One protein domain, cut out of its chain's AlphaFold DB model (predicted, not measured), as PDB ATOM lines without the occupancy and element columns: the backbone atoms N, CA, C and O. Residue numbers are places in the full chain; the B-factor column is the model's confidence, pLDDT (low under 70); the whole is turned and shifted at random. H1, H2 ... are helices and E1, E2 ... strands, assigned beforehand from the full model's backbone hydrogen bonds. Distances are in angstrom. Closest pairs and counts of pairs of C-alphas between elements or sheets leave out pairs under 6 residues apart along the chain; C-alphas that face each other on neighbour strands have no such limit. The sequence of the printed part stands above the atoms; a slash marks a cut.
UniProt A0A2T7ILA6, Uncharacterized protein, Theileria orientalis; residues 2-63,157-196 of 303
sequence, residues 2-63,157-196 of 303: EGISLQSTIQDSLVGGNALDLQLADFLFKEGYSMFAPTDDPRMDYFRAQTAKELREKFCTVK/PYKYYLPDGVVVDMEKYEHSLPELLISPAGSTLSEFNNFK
ATOM      1  N   GLU A   2     -23.973  10.644 -48.570       35.44
ATOM      2  CA  GLU A   2     -22.607  10.335 -48.161       35.44
ATOM      3  C   GLU A   2     -22.017   9.208 -49.007       35.44
ATOM      4  O   GLU A   2     -22.591   8.128 -49.129       35.44
ATOM      5  N   GLY A   3     -20.877   9.495 -49.636       36.69
ATOM      6  CA  GLY A   3     -20.031   8.448 -50.173       36.69
ATOM      7  C   GLY A   3     -19.573   7.631 -48.983       36.69
ATOM      8  O   GLY A   3     -18.813   8.135 -48.161       36.69
ATOM      9  N   ILE A   4     -20.087   6.411 -48.877       37.81
ATOM     10  CA  ILE A   4     -19.611   5.413 -47.933       37.81
ATOM     11  C   ILE A   4     -18.113   5.288 -48.217       37.81
ATOM     12  O   ILE A   4     -17.699   4.761 -49.251       37.81
ATOM     13  N   SER A   5     -17.301   5.932 -47.376       35.28
ATOM     14  CA  SER A   5     -15.852   5.876 -47.486       35.28
ATOM     15  C   SER A   5     -15.479   4.407 -47.418       35.28
ATOM     16  O   SER A   5     -16.003   3.688 -46.571       35.28
ATOM     17  N   LEU A   6     -14.559   3.950 -48.267       35.53
ATOM     18  CA  LEU A   6     -14.037   2.589 -48.164       35.53
ATOM     19  C   LEU A   6     -13.545   2.307 -46.731       35.53
ATOM     20  O   LEU A   6     -13.627   1.177 -46.275       35.53
ATOM     21  N   GLN A   7     -13.107   3.342 -45.995       32.59
ATOM     22  CA  GLN A   7     -12.804   3.243 -44.567       32.59
ATOM     23  C   GLN A   7     -14.032   3.049 -43.673       32.59
ATOM     24  O   GLN A   7     -13.930   2.254 -42.754       32.59
ATOM     25  N   SER A   8     -15.174   3.689 -43.951       28.08
ATOM     26  CA  SER A   8     -16.437   3.412 -43.242       28.08
ATOM     27  C   SER A   8     -16.913   1.996 -43.546       28.08
ATOM     28  O   SER A   8     -17.242   1.268 -42.628       28.08
ATOM     29  N   THR A   9     -16.834   1.528 -44.797       31.58
ATOM     30  CA  THR A   9     -17.145   0.122 -45.104       31.58
ATOM     31  C   THR A   9     -16.158  -0.839 -44.441       31.58
ATOM     32  O   THR A   9     -16.550  -1.938 -44.090       31.58
ATOM     33  N   ILE A  10     -14.892  -0.461 -44.241       38.41
ATOM     34  CA  ILE A  10     -13.907  -1.270 -43.501       38.41
ATOM     35  C   ILE A  10     -14.114  -1.180 -41.974       38.41
ATOM     36  O   ILE A  10     -13.802  -2.143 -41.279       38.41
ATOM     37  N   GLN A  11     -14.643  -0.066 -41.457       32.91
ATOM     38  CA  GLN A  11     -15.007   0.118 -40.045       32.91
ATOM     39  C   GLN A  11     -16.316  -0.607 -39.691       32.91
ATOM     40  O   GLN A  11     -16.387  -1.229 -38.637       32.91
ATOM     41  N   ASP A  12     -17.309  -0.579 -40.584       34.09
ATOM     42  CA  ASP A  12     -18.643  -1.167 -40.401       34.09
ATOM     43  C   ASP A  12     -18.722  -2.623 -40.889       34.09
ATOM     44  O   ASP A  12     -19.596  -3.391 -40.481       34.09
ATOM     45  N   SER A  13     -17.806  -3.041 -41.767       38.19
ATOM     46  CA  SER A  13     -17.625  -4.454 -42.072       38.19
ATOM     47  C   SER A  13     -16.911  -5.081 -40.889       38.19
ATOM     48  O   SER A  13     -15.753  -4.774 -40.608       38.19
ATOM     49  N   LEU A  14     -17.601  -5.994 -40.208       44.00
ATOM     50  CA  LEU A  14     -17.017  -6.993 -39.319       44.00
ATOM     51  C   LEU A  14     -16.004  -7.849 -40.104       44.00
ATOM     52  O   LEU A  14     -16.214  -9.031 -40.382       44.00
ATOM     53  N   VAL A  15     -14.861  -7.268 -40.470       51.00
ATOM     54  CA  VAL A  15     -13.698  -7.990 -40.969       51.00
ATOM     55  C   VAL A  15     -13.072  -8.595 -39.725       51.00
ATOM     56  O   VAL A  15     -12.193  -7.992 -39.117       51.00
ATOM     57  N   GLY A  16     -13.600  -9.749 -39.302       56.12
ATOM     58  CA  GLY A  16     -13.521 -10.307 -37.943       56.12
ATOM     59  C   GLY A  16     -12.185 -10.206 -37.196       56.12
ATOM     60  O   GLY A  16     -12.191 -10.154 -35.974       56.12
ATOM     61  N   GLY A  17     -11.045 -10.095 -37.883       57.78
ATOM     62  CA  GLY A  17      -9.776  -9.750 -37.239       57.78
ATOM     63  C   GLY A  17      -9.752  -8.340 -36.623       57.78
ATOM     64  O   GLY A  17      -9.466  -8.196 -35.442       57.78
ATOM     65  N   ASN A  18     -10.090  -7.300 -37.385       72.25
ATOM     66  CA  ASN A  18     -10.004  -5.915 -36.910       72.25
ATOM     67  C   ASN A  18     -10.952  -5.650 -35.728       72.25
ATOM     68  O   ASN A  18     -10.566  -5.014 -34.755       72.25
ATOM     69  N   ALA A  19     -12.165  -6.209 -35.778       73.31
ATOM     70  CA  ALA A  19     -13.138  -6.089 -34.695       73.31
ATOM     71  C   ALA A  19     -12.636  -6.731 -33.388       73.31
ATOM     72  O   ALA A  19     -12.720  -6.114 -32.333       73.31
ATOM     73  N   LEU A  20     -12.048  -7.935 -33.453       79.75
ATOM     74  CA  LEU A  20     -11.457  -8.576 -32.270       79.75
ATOM     75  C   LEU A  20     -10.254  -7.804 -31.716       79.75
ATOM     76  O   LEU A  20     -10.045  -7.794 -30.506       79.75
ATOM     77  N   ASP A  21      -9.459  -7.179 -32.586       85.75
ATOM     78  CA  ASP A  21      -8.292  -6.388 -32.178       85.75
ATOM     79  C   ASP A  21      -8.727  -5.126 -31.425       85.75
ATOM     80  O   ASP A  21      -8.236  -4.852 -30.331       85.75
ATOM     81  N   LEU A  22      -9.709  -4.400 -31.964       83.75
ATOM     82  CA  LEU A  22     -10.290  -3.227 -31.309       83.75
ATOM     83  C   LEU A  22     -10.980  -3.595 -29.992       83.75
ATOM     84  O   LEU A  22     -10.803  -2.910 -28.989       83.75
ATOM     85  N   GLN A  23     -11.687  -4.722 -29.965       83.44
ATOM     86  CA  GLN A  23     -12.334  -5.211 -28.756       83.44
ATOM     87  C   GLN A  23     -11.332  -5.589 -27.662       83.44
ATOM     88  O   GLN A  23     -11.547  -5.280 -26.489       83.44
ATOM     89  N   LEU A  24     -10.231  -6.251 -28.026       89.00
ATOM     90  CA  LEU A  24      -9.159  -6.536 -27.079       89.00
ATOM     91  C   LEU A  24      -8.563  -5.237 -26.533       89.00
ATOM     92  O   LEU A  24      -8.370  -5.130 -25.324       89.00
ATOM     93  N   ALA A  25      -8.323  -4.244 -27.394       90.81
ATOM     94  CA  ALA A  25      -7.859  -2.933 -26.952       90.81
ATOM     95  C   ALA A  25      -8.831  -2.302 -25.938       90.81
ATOM     96  O   ALA A  25      -8.401  -1.829 -24.888       90.81
ATOM     97  N   ASP A  26     -10.141  -2.368 -26.181       89.38
ATOM     98  CA  ASP A  26     -11.141  -1.828 -25.254       89.38
ATOM     99  C   ASP A  26     -11.209  -2.579 -23.923       89.38
ATOM    100  O   ASP A  26     -11.411  -1.960 -22.874       89.38
ATOM    101  N   PHE A  27     -11.032  -3.902 -23.928       89.38
ATOM    102  CA  PHE A  27     -10.918  -4.666 -22.685       89.38
ATOM    103  C   PHE A  27      -9.679  -4.267 -21.896       89.38
ATOM    104  O   PHE A  27      -9.784  -4.001 -20.701       89.38
ATOM    105  N   LEU A  28      -8.528  -4.161 -22.558       92.12
ATOM    106  CA  LEU A  28      -7.286  -3.757 -21.908       92.12
ATOM    107  C   LEU A  28      -7.394  -2.332 -21.343       92.12
ATOM    108  O   LEU A  28      -6.997  -2.084 -20.206       92.12
ATOM    109  N   PHE A  29      -8.019  -1.405 -22.067       92.75
ATOM    110  CA  PHE A  29      -8.270  -0.067 -21.542       92.75
ATOM    111  C   PHE A  29      -9.153  -0.084 -20.282       92.75
ATOM    112  O   PHE A  29      -8.834   0.589 -19.301       92.75
ATOM    113  N   LYS A  30     -10.225  -0.887 -20.269       90.69
ATOM    114  CA  LYS A  30     -11.115  -1.035 -19.099       90.69
ATOM    115  C   LYS A  30     -10.415  -1.634 -17.877       90.69
ATOM    116  O   LYS A  30     -10.795  -1.304 -16.758       90.69
ATOM    117  N   GLU A  31      -9.397  -2.469 -18.079       90.19
ATOM    118  CA  GLU A  31      -8.536  -3.001 -17.008       90.19
ATOM    119  C   GLU A  31      -7.467  -1.986 -16.540       90.19
ATOM    120  O   GLU A  31      -6.725  -2.257 -15.599       90.19
ATOM    121  N   GLY A  32      -7.397  -0.800 -17.157       90.94
ATOM    122  CA  GLY A  32      -6.526   0.302 -16.740       90.94
ATOM    123  C   GLY A  32      -5.269   0.497 -17.590       90.94
ATOM    124  O   GLY A  32      -4.440   1.345 -17.254       90.94
ATOM    125  N   TYR A  33      -5.108  -0.231 -18.699       92.12
ATOM    126  CA  TYR A  33      -3.958  -0.067 -19.591       92.12
ATOM    127  C   TYR A  33      -4.131   1.167 -20.495       92.12
ATOM    128  O   TYR A  33      -4.768   1.111 -21.549       92.12
ATOM    129  N   SER A  34      -3.538   2.298 -20.096       90.56
ATOM    130  CA  SER A  34      -3.713   3.608 -20.748       90.56
ATOM    131  C   SER A  34      -3.264   3.667 -22.210       90.56
ATOM    132  O   SER A  34      -3.814   4.454 -22.975       90.56
ATOM    133  N   MET A  35      -2.301   2.834 -22.621       90.06
ATOM    134  CA  MET A  35      -1.859   2.723 -24.019       90.06
ATOM    135  C   MET A  35      -3.010   2.363 -24.976       90.06
ATOM    136  O   MET A  35      -2.964   2.724 -26.150       90.06
ATOM    137  N   PHE A  36      -4.044   1.677 -24.480       93.12
ATOM    138  CA  PHE A  36      -5.196   1.253 -25.276       93.12
ATOM    139  C   PHE A  36      -6.387   2.219 -25.206       93.12
ATOM    140  O   PHE A  36      -7.467   1.889 -25.702       93.12
ATOM    141  N   ALA A  37      -6.213   3.408 -24.619       91.31
ATOM    142  CA  ALA A  37      -7.258   4.422 -24.575       91.31
ATOM    143  C   ALA A  37      -7.714   4.820 -25.997       91.31
ATOM    144  O   ALA A  37      -6.863   5.088 -26.851       91.31
ATOM    145  N   PRO A  38      -9.034   4.881 -26.265       88.56
ATOM    146  CA  PRO A  38      -9.557   5.406 -27.523       88.56
ATOM    147  C   PRO A  38      -9.066   6.835 -27.779       88.56
ATOM    148  O   PRO A  38      -8.935   7.636 -26.851       88.56
ATOM    149  N   THR A  39      -8.787   7.156 -29.039       85.81
ATOM    150  CA  THR A  39      -8.176   8.428 -29.436       85.81
ATOM    151  C   THR A  39      -8.624   8.837 -30.830       85.81
ATOM    152  O   THR A  39      -8.797   7.991 -31.703       85.81
ATOM    153  N   ASP A  40      -8.763  10.146 -31.040       87.50
ATOM    154  CA  ASP A  40      -9.083  10.723 -32.347       87.50
ATOM    155  C   ASP A  40      -7.830  10.914 -33.230       87.50
ATOM    156  O   ASP A  40      -7.963  11.238 -34.410       87.50
ATOM    157  N   ASP A  41      -6.604  10.734 -32.700       87.31
ATOM    158  CA  ASP A  41      -5.378  10.776 -33.521       87.31
ATOM    159  C   ASP A  41      -5.227   9.453 -34.297       87.31
ATOM    160  O   ASP A  41      -4.963   8.413 -33.681       87.31
ATOM    161  N   PRO A  42      -5.285   9.471 -35.646       83.81
ATOM    162  CA  PRO A  42      -5.215   8.256 -36.458       83.81
ATOM    163  C   PRO A  42      -3.936   7.438 -36.257       83.81
ATOM    164  O   PRO A  42      -3.935   6.223 -36.444       83.81
ATOM    165  N   ARG A  43      -2.818   8.083 -35.899       84.12
ATOM    166  CA  ARG A  43      -1.543   7.388 -35.663       84.12
ATOM    167  C   ARG A  43      -1.573   6.626 -34.348       84.12
ATOM    168  O   ARG A  43      -1.059   5.513 -34.277       84.12
ATOM    169  N   MET A  44      -2.166   7.235 -33.327       85.19
ATOM    170  CA  MET A  44      -2.296   6.616 -32.014       85.19
ATOM    171  C   MET A  44      -3.334   5.495 -32.048       85.19
ATOM    172  O   MET A  44      -3.078   4.436 -31.481       85.19
ATOM    173  N   ASP A  45      -4.437   5.670 -32.780       83.62
ATOM    174  CA  ASP A  45      -5.425   4.604 -32.965       83.62
ATOM    175  C   ASP A  45      -4.851   3.427 -33.771       83.62
ATOM    176  O   ASP A  45      -5.000   2.269 -33.378       83.62
ATOM    177  N   TYR A  46      -4.071   3.708 -34.824       84.44
ATOM    178  CA  TYR A  46      -3.324   2.670 -35.539       84.44
ATOM    179  C   TYR A  46      -2.381   1.899 -34.610       84.44
ATOM    180  O   TYR A  46      -2.335   0.671 -34.657       84.44
ATOM    181  N   PHE A  47      -1.628   2.601 -33.759       86.94
ATOM    182  CA  PHE A  47      -0.703   1.975 -32.819       86.94
ATOM    183  C   PHE A  47      -1.438   1.101 -31.794       86.94
ATOM    184  O   PHE A  47      -1.076  -0.062 -31.615       86.94
ATOM    185  N   ARG A  48      -2.527   1.616 -31.214       88.25
ATOM    186  CA  ARG A  48      -3.442   0.884 -30.326       88.25
ATOM    187  C   ARG A  48      -3.949  -0.409 -30.976       88.25
ATOM    188  O   ARG A  48      -3.800  -1.485 -30.394       88.25
ATOM    189  N   ALA A  49      -4.502  -0.322 -32.186       86.12
ATOM    190  CA  ALA A  49      -5.035  -1.476 -32.911       86.12
ATOM    191  C   ALA A  49      -3.934  -2.482 -33.295       86.12
ATOM    192  O   ALA A  49      -4.118  -3.695 -33.172       86.12
ATOM    193  N   GLN A  50      -2.764  -1.994 -33.717       87.44
ATOM    194  CA  GLN A  50      -1.634  -2.833 -34.111       87.44
ATOM    195  C   GLN A  50      -1.040  -3.600 -32.920       87.44
ATOM    196  O   GLN A  50      -0.749  -4.790 -33.053       87.44
ATOM    197  N   THR A  51      -0.911  -2.972 -31.748       91.44
ATOM    198  CA  THR A  51      -0.466  -3.666 -30.531       91.44
ATOM    199  C   THR A  51      -1.483  -4.713 -30.087       91.44
ATOM    200  O   THR A  51      -1.100  -5.845 -29.795       91.44
ATOM    201  N   ALA A  52      -2.780  -4.391 -30.087       91.31
ATOM    202  CA  ALA A  52      -3.812  -5.366 -29.735       91.31
ATOM    203  C   ALA A  52      -3.812  -6.569 -30.694       91.31
ATOM    204  O   ALA A  52      -3.869  -7.720 -30.257       91.31
ATOM    205  N   LYS A  53      -3.621  -6.320 -31.992       88.75
ATOM    206  CA  LYS A  53      -3.427  -7.368 -32.996       88.75
ATOM    207  C   LYS A  53      -2.250  -8.283 -32.688       88.75
ATOM    208  O   LYS A  53      -2.386  -9.503 -32.797       88.75
ATOM    209  N   GLU A  54      -1.105  -7.721 -32.318       90.00
ATOM    210  CA  GLU A  54       0.079  -8.500 -31.949       90.00
ATOM    211  C   GLU A  54      -0.162  -9.348 -30.700       90.00
ATOM    212  O   GLU A  54       0.202 -10.527 -30.683       90.00
ATOM    213  N   LEU A  55      -0.829  -8.788 -29.688       92.25
ATOM    214  CA  LEU A  55      -1.226  -9.522 -28.489       92.25
ATOM    215  C   LEU A  55      -2.155 -10.691 -28.839       92.25
ATOM    216  O   LEU A  55      -1.882 -11.832 -28.460       92.25
ATOM    217  N   ARG A  56      -3.206 -10.452 -29.629       90.62
ATOM    218  CA  ARG A  56      -4.111 -11.519 -30.072       90.62
ATOM    219  C   ARG A  56      -3.368 -12.605 -30.848       90.62
ATOM    220  O   ARG A  56      -3.524 -13.783 -30.546       90.62
ATOM    221  N   GLU A  57      -2.577 -12.236 -31.855       88.19
ATOM    222  CA  GLU A  57      -1.846 -13.201 -32.694       88.19
ATOM    223  C   GLU A  57      -0.838 -14.034 -31.884       88.19
ATOM    224  O   GLU A  57      -0.595 -15.201 -32.211       88.19
ATOM    225  N   LYS A  58      -0.254 -13.454 -30.827       89.44
ATOM    226  CA  LYS A  58       0.742 -14.120 -29.983       89.44
ATOM    227  C   LYS A  58       0.118 -15.043 -28.935       89.44
ATOM    228  O   LYS A  58       0.639 -16.145 -28.744       89.44
ATOM    229  N   PHE A  59      -0.953 -14.602 -28.275       91.38
ATOM    230  CA  PHE A  59      -1.471 -15.255 -27.069       91.38
ATOM    231  C   PHE A  59      -2.819 -15.955 -27.260       91.38
ATOM    232  O   PHE A  59      -3.089 -16.909 -26.542       91.38
ATOM    233  N   CYS A  60      -3.665 -15.543 -28.208       90.44
ATOM    234  CA  CYS A  60      -4.994 -16.138 -28.335       90.44
ATOM    235  C   CYS A  60      -4.981 -17.484 -29.074       90.44
ATOM    236  O   CYS A  60      -4.347 -17.663 -30.122       90.44
ATOM    237  N   THR A  61      -5.762 -18.434 -28.560       90.44
ATOM    238  CA  THR A  61      -5.952 -19.760 -29.150       90.44
ATOM    239  C   THR A  61      -7.371 -20.263 -28.923       90.44
ATOM    240  O   THR A  61      -8.004 -20.021 -27.893       90.44
ATOM    241  N   VAL A  62      -7.881 -21.015 -29.890       88.00
ATOM    242  CA  VAL A  62      -9.215 -21.607 -29.816       88.00
ATOM    243  C   VAL A  62      -9.150 -22.958 -29.107       88.00
ATOM    244  O   VAL A  62      -8.285 -23.785 -29.410       88.00
ATOM    245  N   LYS A  63     -10.104 -23.230 -28.206       81.81
ATOM    246  CA  LYS A  63     -10.216 -24.545 -27.564       81.81
ATOM    247  C   LYS A  63     -10.662 -25.585 -28.590       81.81
ATOM    248  O   LYS A  63     -11.785 -25.536 -29.090       81.81
ATOM    249  N   PRO A 157       4.422 -17.201 -19.433       83.62
ATOM    250  CA  PRO A 157       4.155 -17.288 -20.865       83.62
ATOM    251  C   PRO A 157       2.977 -16.416 -21.309       83.62
ATOM    252  O   PRO A 157       2.786 -16.260 -22.515       83.62
ATOM    253  N   TYR A 158       2.222 -15.839 -20.368       87.50
ATOM    254  CA  TYR A 158       1.065 -14.981 -20.614       87.50
ATOM    255  C   TYR A 158       1.334 -13.488 -20.405       87.50
ATOM    256  O   TYR A 158       0.462 -12.667 -20.697       87.50
ATOM    257  N   LYS A 159       2.538 -13.111 -19.954       91.12
ATOM    258  CA  LYS A 159       2.904 -11.706 -19.738       91.12
ATOM    259  C   LYS A 159       3.535 -11.076 -20.973       91.12
ATOM    260  O   LYS A 159       4.391 -11.657 -21.645       91.12
ATOM    261  N   TYR A 160       3.141  -9.837 -21.252       91.69
ATOM    262  CA  TYR A 160       3.700  -9.021 -22.324       91.69
ATOM    263  C   TYR A 160       4.135  -7.656 -21.797       91.69
ATOM    264  O   TYR A 160       3.362  -6.970 -21.137       91.69
ATOM    265  N   TYR A 161       5.361  -7.246 -22.124       91.19
ATOM    266  CA  TYR A 161       5.888  -5.925 -21.787       91.19
ATOM    267  C   TYR A 161       5.553  -4.944 -22.909       91.19
ATOM    268  O   TYR A 161       6.036  -5.094 -24.034       91.19
ATOM    269  N   LEU A 162       4.717  -3.958 -22.603       90.00
ATOM    270  CA  LEU A 162       4.399  -2.863 -23.509       90.00
ATOM    271  C   LEU A 162       5.605  -1.914 -23.669       90.00
ATOM    272  O   LEU A 162       6.501  -1.897 -22.820       90.00
ATOM    273  N   PRO A 163       5.642  -1.087 -24.731       85.25
ATOM    274  CA  PRO A 163       6.722  -0.117 -24.953       85.25
ATOM    275  C   PRO A 163       6.884   0.936 -23.846       85.25
ATOM    276  O   PRO A 163       7.957   1.518 -23.715       85.25
ATOM    277  N   ASP A 164       5.838   1.179 -23.056       85.94
ATOM    278  CA  ASP A 164       5.856   2.054 -21.876       85.94
ATOM    279  C   ASP A 164       6.374   1.347 -20.603       85.94
ATOM    280  O   ASP A 164       6.475   1.968 -19.545       85.94
ATOM    281  N   GLY A 165       6.731   0.062 -20.700       87.12
ATOM    282  CA  GLY A 165       7.214  -0.770 -19.599       87.12
ATOM    283  C   GLY A 165       6.107  -1.420 -18.765       87.12
ATOM    284  O   GLY A 165       6.416  -2.203 -17.864       87.12
ATOM    285  N   VAL A 166       4.833  -1.141 -19.056       91.69
ATOM    286  CA  VAL A 166       3.700  -1.756 -18.356       91.69
ATOM    287  C   VAL A 166       3.546  -3.214 -18.790       91.69
ATOM    288  O   VAL A 166       3.709  -3.559 -19.961       91.69
ATOM    289  N   VAL A 167       3.227  -4.092 -17.838       92.56
ATOM    290  CA  VAL A 167       3.043  -5.523 -18.099       92.56
ATOM    291  C   VAL A 167       1.562  -5.848 -18.245       92.56
ATOM    292  O   VAL A 167       0.774  -5.623 -17.325       92.56
ATOM    293  N   VAL A 168       1.200  -6.408 -19.396       92.75
ATOM    294  CA  VAL A 168      -0.143  -6.907 -19.697       92.75
ATOM    295  C   VAL A 168      -0.203  -8.403 -19.437       92.75
ATOM    296  O   VAL A 168       0.662  -9.146 -19.903       92.75
ATOM    297  N   ASP A 169      -1.237  -8.832 -18.718       92.44
ATOM    298  CA  ASP A 169      -1.577 -10.240 -18.526       92.44
ATOM    299  C   ASP A 169      -2.655 -10.669 -19.534       92.44
ATOM    300  O   ASP A 169      -3.745 -10.090 -19.595       92.44
ATOM    301  N   MET A 170      -2.330 -11.669 -20.355       92.50
ATOM    302  CA  MET A 170      -3.179 -12.153 -21.444       92.50
ATOM    303  C   MET A 170      -3.941 -13.447 -21.123       92.50
ATOM    304  O   MET A 170      -4.746 -13.875 -21.957       92.50
ATOM    305  N   GLU A 171      -3.750 -14.056 -19.947       89.69
ATOM    306  CA  GLU A 171      -4.330 -15.368 -19.598       89.69
ATOM    307  C   GLU A 171      -5.867 -15.373 -19.745       89.69
ATOM    308  O   GLU A 171      -6.462 -16.250 -20.376       89.69
ATOM    309  N   LYS A 172      -6.530 -14.309 -19.271       87.38
ATOM    310  CA  LYS A 172      -7.993 -14.118 -19.363       87.38
ATOM    311  C   LYS A 172      -8.523 -14.070 -20.807       87.38
ATOM    312  O   LYS A 172      -9.689 -14.402 -21.054       87.38
ATOM    313  N   TYR A 173      -7.698 -13.639 -21.759       88.31
ATOM    314  CA  TYR A 173      -8.098 -13.376 -23.145       88.31
ATOM    315  C   TYR A 173      -7.723 -14.496 -24.112       88.31
ATOM    316  O   TYR A 173      -8.222 -14.509 -25.240       88.31
ATOM    317  N   GLU A 174      -6.893 -15.451 -23.675       88.75
ATOM    318  CA  GLU A 174      -6.371 -16.536 -24.508       88.75
ATOM    319  C   GLU A 174      -7.493 -17.241 -25.290       88.75
ATOM    320  O   GLU A 174      -7.429 -17.355 -26.515       88.75
ATOM    321  N   HIS A 175      -8.549 -17.662 -24.591       87.69
ATOM    322  CA  HIS A 175      -9.656 -18.413 -25.185       87.69
ATOM    323  C   HIS A 175     -10.935 -17.605 -25.354       87.69
ATOM    324  O   HIS A 175     -11.741 -17.915 -26.225       87.69
ATOM    325  N   SER A 176     -11.160 -16.601 -24.509       85.12
ATOM    326  CA  SER A 176     -12.427 -15.867 -24.500       85.12
ATOM    327  C   SER A 176     -12.610 -15.054 -25.780       85.12
ATOM    328  O   SER A 176     -13.697 -15.067 -26.349       85.12
ATOM    329  N   LEU A 177     -11.541 -14.425 -26.278       84.31
ATOM    330  CA  LEU A 177     -11.609 -13.522 -27.422       84.31
ATOM    331  C   LEU A 177     -11.905 -14.260 -28.749       84.31
ATOM    332  O   LEU A 177     -12.852 -13.870 -29.431       84.31
ATOM    333  N   PRO A 178     -11.210 -15.357 -29.127       84.81
ATOM    334  CA  PRO A 178     -11.558 -16.092 -30.346       84.81
ATOM    335  C   PRO A 178     -12.945 -16.745 -30.328       84.81
ATOM    336  O   PRO A 178     -13.564 -16.892 -31.384       84.81
ATOM    337  N   GLU A 179     -13.439 -17.148 -29.152       86.00
ATOM    338  CA  GLU A 179     -14.761 -17.777 -29.026       86.00
ATOM    339  C   GLU A 179     -15.896 -16.798 -29.353       86.00
ATOM    340  O   GLU A 179     -16.937 -17.249 -29.815       86.00
ATOM    341  N   LEU A 180     -15.691 -15.479 -29.248       82.50
ATOM    342  CA  LEU A 180     -16.695 -14.478 -29.636       82.50
ATOM    343  C   LEU A 180     -17.106 -14.589 -31.111       82.50
ATOM    344  O   LEU A 180     -18.270 -14.373 -31.445       82.50
ATOM    345  N   LEU A 181     -16.174 -14.973 -31.994       83.44
ATOM    346  CA  LEU A 181     -16.482 -15.168 -33.413       83.44
ATOM    347  C   LEU A 181     -17.103 -16.535 -33.721       83.44
ATOM    348  O   LEU A 181     -17.850 -16.671 -34.691       83.44
ATOM    349  N   ILE A 182     -16.793 -17.560 -32.927       84.88
ATOM    350  CA  ILE A 182     -17.254 -18.934 -33.169       84.88
ATOM    351  C   ILE A 182     -18.611 -19.173 -32.500       84.88
ATOM    352  O   ILE A 182     -19.528 -19.677 -33.145       84.88
ATOM    353  N   SER A 183     -18.739 -18.782 -31.232       81.38
ATOM    354  CA  SER A 183     -19.907 -18.974 -30.376       81.38
ATOM    355  C   SER A 183     -20.234 -17.680 -29.605       81.38
ATOM    356  O   SER A 183     -19.834 -17.504 -28.451       81.38
ATOM    357  N   PRO A 184     -20.992 -16.752 -30.217       76.44
ATOM    358  CA  PRO A 184     -21.293 -15.444 -29.631       76.44
ATOM    359  C   PRO A 184     -22.297 -15.493 -28.468       76.44
ATOM    360  O   PRO A 184     -22.486 -14.486 -27.791       76.44
ATOM    361  N   ALA A 185     -22.919 -16.650 -28.197       63.81
ATOM    362  CA  ALA A 185     -23.964 -16.831 -27.181       63.81
ATOM    363  C   ALA A 185     -23.518 -16.514 -25.735       63.81
ATOM    364  O   ALA A 185     -24.360 -16.410 -24.848       63.81
ATOM    365  N   GLY A 186     -22.213 -16.360 -25.491       55.31
ATOM    366  CA  GLY A 186     -21.651 -15.912 -24.212       55.31
ATOM    367  C   GLY A 186     -21.167 -14.458 -24.192       55.31
ATOM    368  O   GLY A 186     -20.614 -14.030 -23.180       55.31
ATOM    369  N   SER A 187     -21.314 -13.702 -25.286       55.66
ATOM    370  CA  SER A 187     -20.818 -12.326 -25.357       55.66
ATOM    371  C   SER A 187     -21.805 -11.347 -24.717       55.66
ATOM    372  O   SER A 187     -22.998 -11.363 -25.001       55.66
ATOM    373  N   THR A 188     -21.305 -10.480 -23.839       51.38
ATOM    374  CA  THR A 188     -22.070  -9.390 -23.211       51.38
ATOM    375  C   THR A 188     -21.954  -8.071 -23.982       51.38
ATOM    376  O   THR A 188     -22.351  -7.022 -23.475       51.38
ATOM    377  N   LEU A 189     -21.372  -8.093 -25.187       54.75
ATOM    378  CA  LEU A 189     -21.036  -6.884 -25.932       54.75
ATOM    379  C   LEU A 189     -22.087  -6.543 -26.977       54.75
ATOM    380  O   LEU A 189     -22.361  -7.322 -27.885       54.75
ATOM    381  N   SER A 190     -22.574  -5.305 -26.897       58.25
ATOM    382  CA  SER A 190     -23.552  -4.719 -27.814       58.25
ATOM    383  C   SER A 190     -23.156  -4.801 -29.286       58.25
ATOM    384  O   SER A 190     -24.026  -4.968 -30.134       58.25
ATOM    385  N   GLU A 191     -21.860  -4.739 -29.589       58.28
ATOM    386  CA  GLU A 191     -21.316  -4.841 -30.952       58.28
ATOM    387  C   GLU A 191     -21.489  -6.241 -31.562       58.28
ATOM    388  O   GLU A 191     -21.641  -6.377 -32.774       58.28
ATOM    389  N   PHE A 192     -21.552  -7.283 -30.724       61.50
ATOM    390  CA  PHE A 192     -21.785  -8.667 -31.143       61.50
ATOM    391  C   PHE A 192     -23.238  -9.117 -30.948       61.50
ATOM    392  O   PHE A 192     -23.576 -10.230 -31.342       61.50
ATOM    393  N   ASN A 193     -24.129  -8.263 -30.425       59.72
ATOM    394  CA  ASN A 193     -25.525  -8.633 -30.142       59.72
ATOM    395  C   ASN A 193     -26.314  -9.093 -31.383       59.72
ATOM    396  O   ASN A 193     -27.292  -9.820 -31.242       59.72
ATOM    397  N   ASN A 194     -25.888  -8.704 -32.590       69.62
ATOM    398  CA  ASN A 194     -26.485  -9.153 -33.856       69.62
ATOM    399  C   ASN A 194     -25.593 -10.135 -34.630       69.62
ATOM    400  O   ASN A 194     -25.945 -10.582 -35.725       69.62
ATOM    401  N   PHE A 195     -24.421 -10.465 -34.094       77.06
ATOM    402  CA  PHE A 195     -23.498 -11.378 -34.736       77.06
ATOM    403  C   PHE A 195     -23.880 -12.815 -34.377       77.06
ATOM    404  O   PHE A 195     -23.747 -13.253 -33.241       77.06
ATOM    405  N   LYS A 196     -24.355 -13.575 -35.367       78.56
ATOM    406  CA  LYS A 196     -24.832 -14.958 -35.185       78.56
ATOM    407  C   LYS A 196     -23.724 -16.014 -35.100       78.56
ATOM    408  O   LYS A 196     -24.033 -17.183 -34.885       78.56
TER     409      LYS A 196
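This is residues 2 to 63 and 157 to 196 of the 303 residues of an uncharacterized protein of Theileria orientalis (UniProt A0A2T7ILA6). Two helices, H2 and H3, cross nearly at right angles in the core, with the short helix H4 packed on H2 and a small hairpin of two strands, E1 and E2, near the later part of H3. Residues 2 to 9, of which 6 to 9 belong to H1, stick out from this body. The printed part has 102 residues, with four named helices and two named strands in the order H1 H2 H3 E1 E2 H4; the sheet E1 - E2 is antiparallel and the class is mostly helix. It is compact, with a radius of gyration of the C-alphas of 14.1 A, and spans 44 by 34 by 20 A.

H1, residues 6 to 12, touches no helix; it is only just apart from H2, residues 16 to 30, at 8.4 A. H3, residues 42 to 59, touches H2 with residues 48 to 56 alone, about perpendicular at 81 degrees; the closest C-alphas are those of Asp 21 and Lys 53, 5.0 A apart. E1, residues 159 to 161, and E2, residues 167 to 169, form a hairpin, antiparallel at 153 degrees, with N 160 and O 168 within hydrogen-bond range at 2.9 A. The closest C-alphas of H3 and E1, those of Leu 55 and Tyr 160, are 7.9 A apart. H4, residues 176 to 182, touches H2 at a shallow tilt of 29 degrees, opposite ways; the closest C-alphas are those of Leu 20 and Leu 177, 6.9 A apart. In H1, H2 and H3 every O i to N i+4 pair is within hydrogen-bond range; in H4 0 of 3 are, beside 3 of 4 O i to N i+3 pairs.

H1 begins at C-alpha 6, (-14.037, 2.589, -48.164). H2 is 21.1 A long and H3 25.6 A. H4 ends at C-alpha 182, (-17.254, -18.934, -33.169).

The C-alphas farthest apart, those of Glu 2 and Pro 157, lie 47.2 A from each other. Residues 64 to 156 are not printed, and C-alphas 63 and 157 are 17.4 A apart. The link H2 to H3 is long. Residues 183 to 196 hold no named element. pLDDT is under 70 in residues 2 to 17 and 185 to 194.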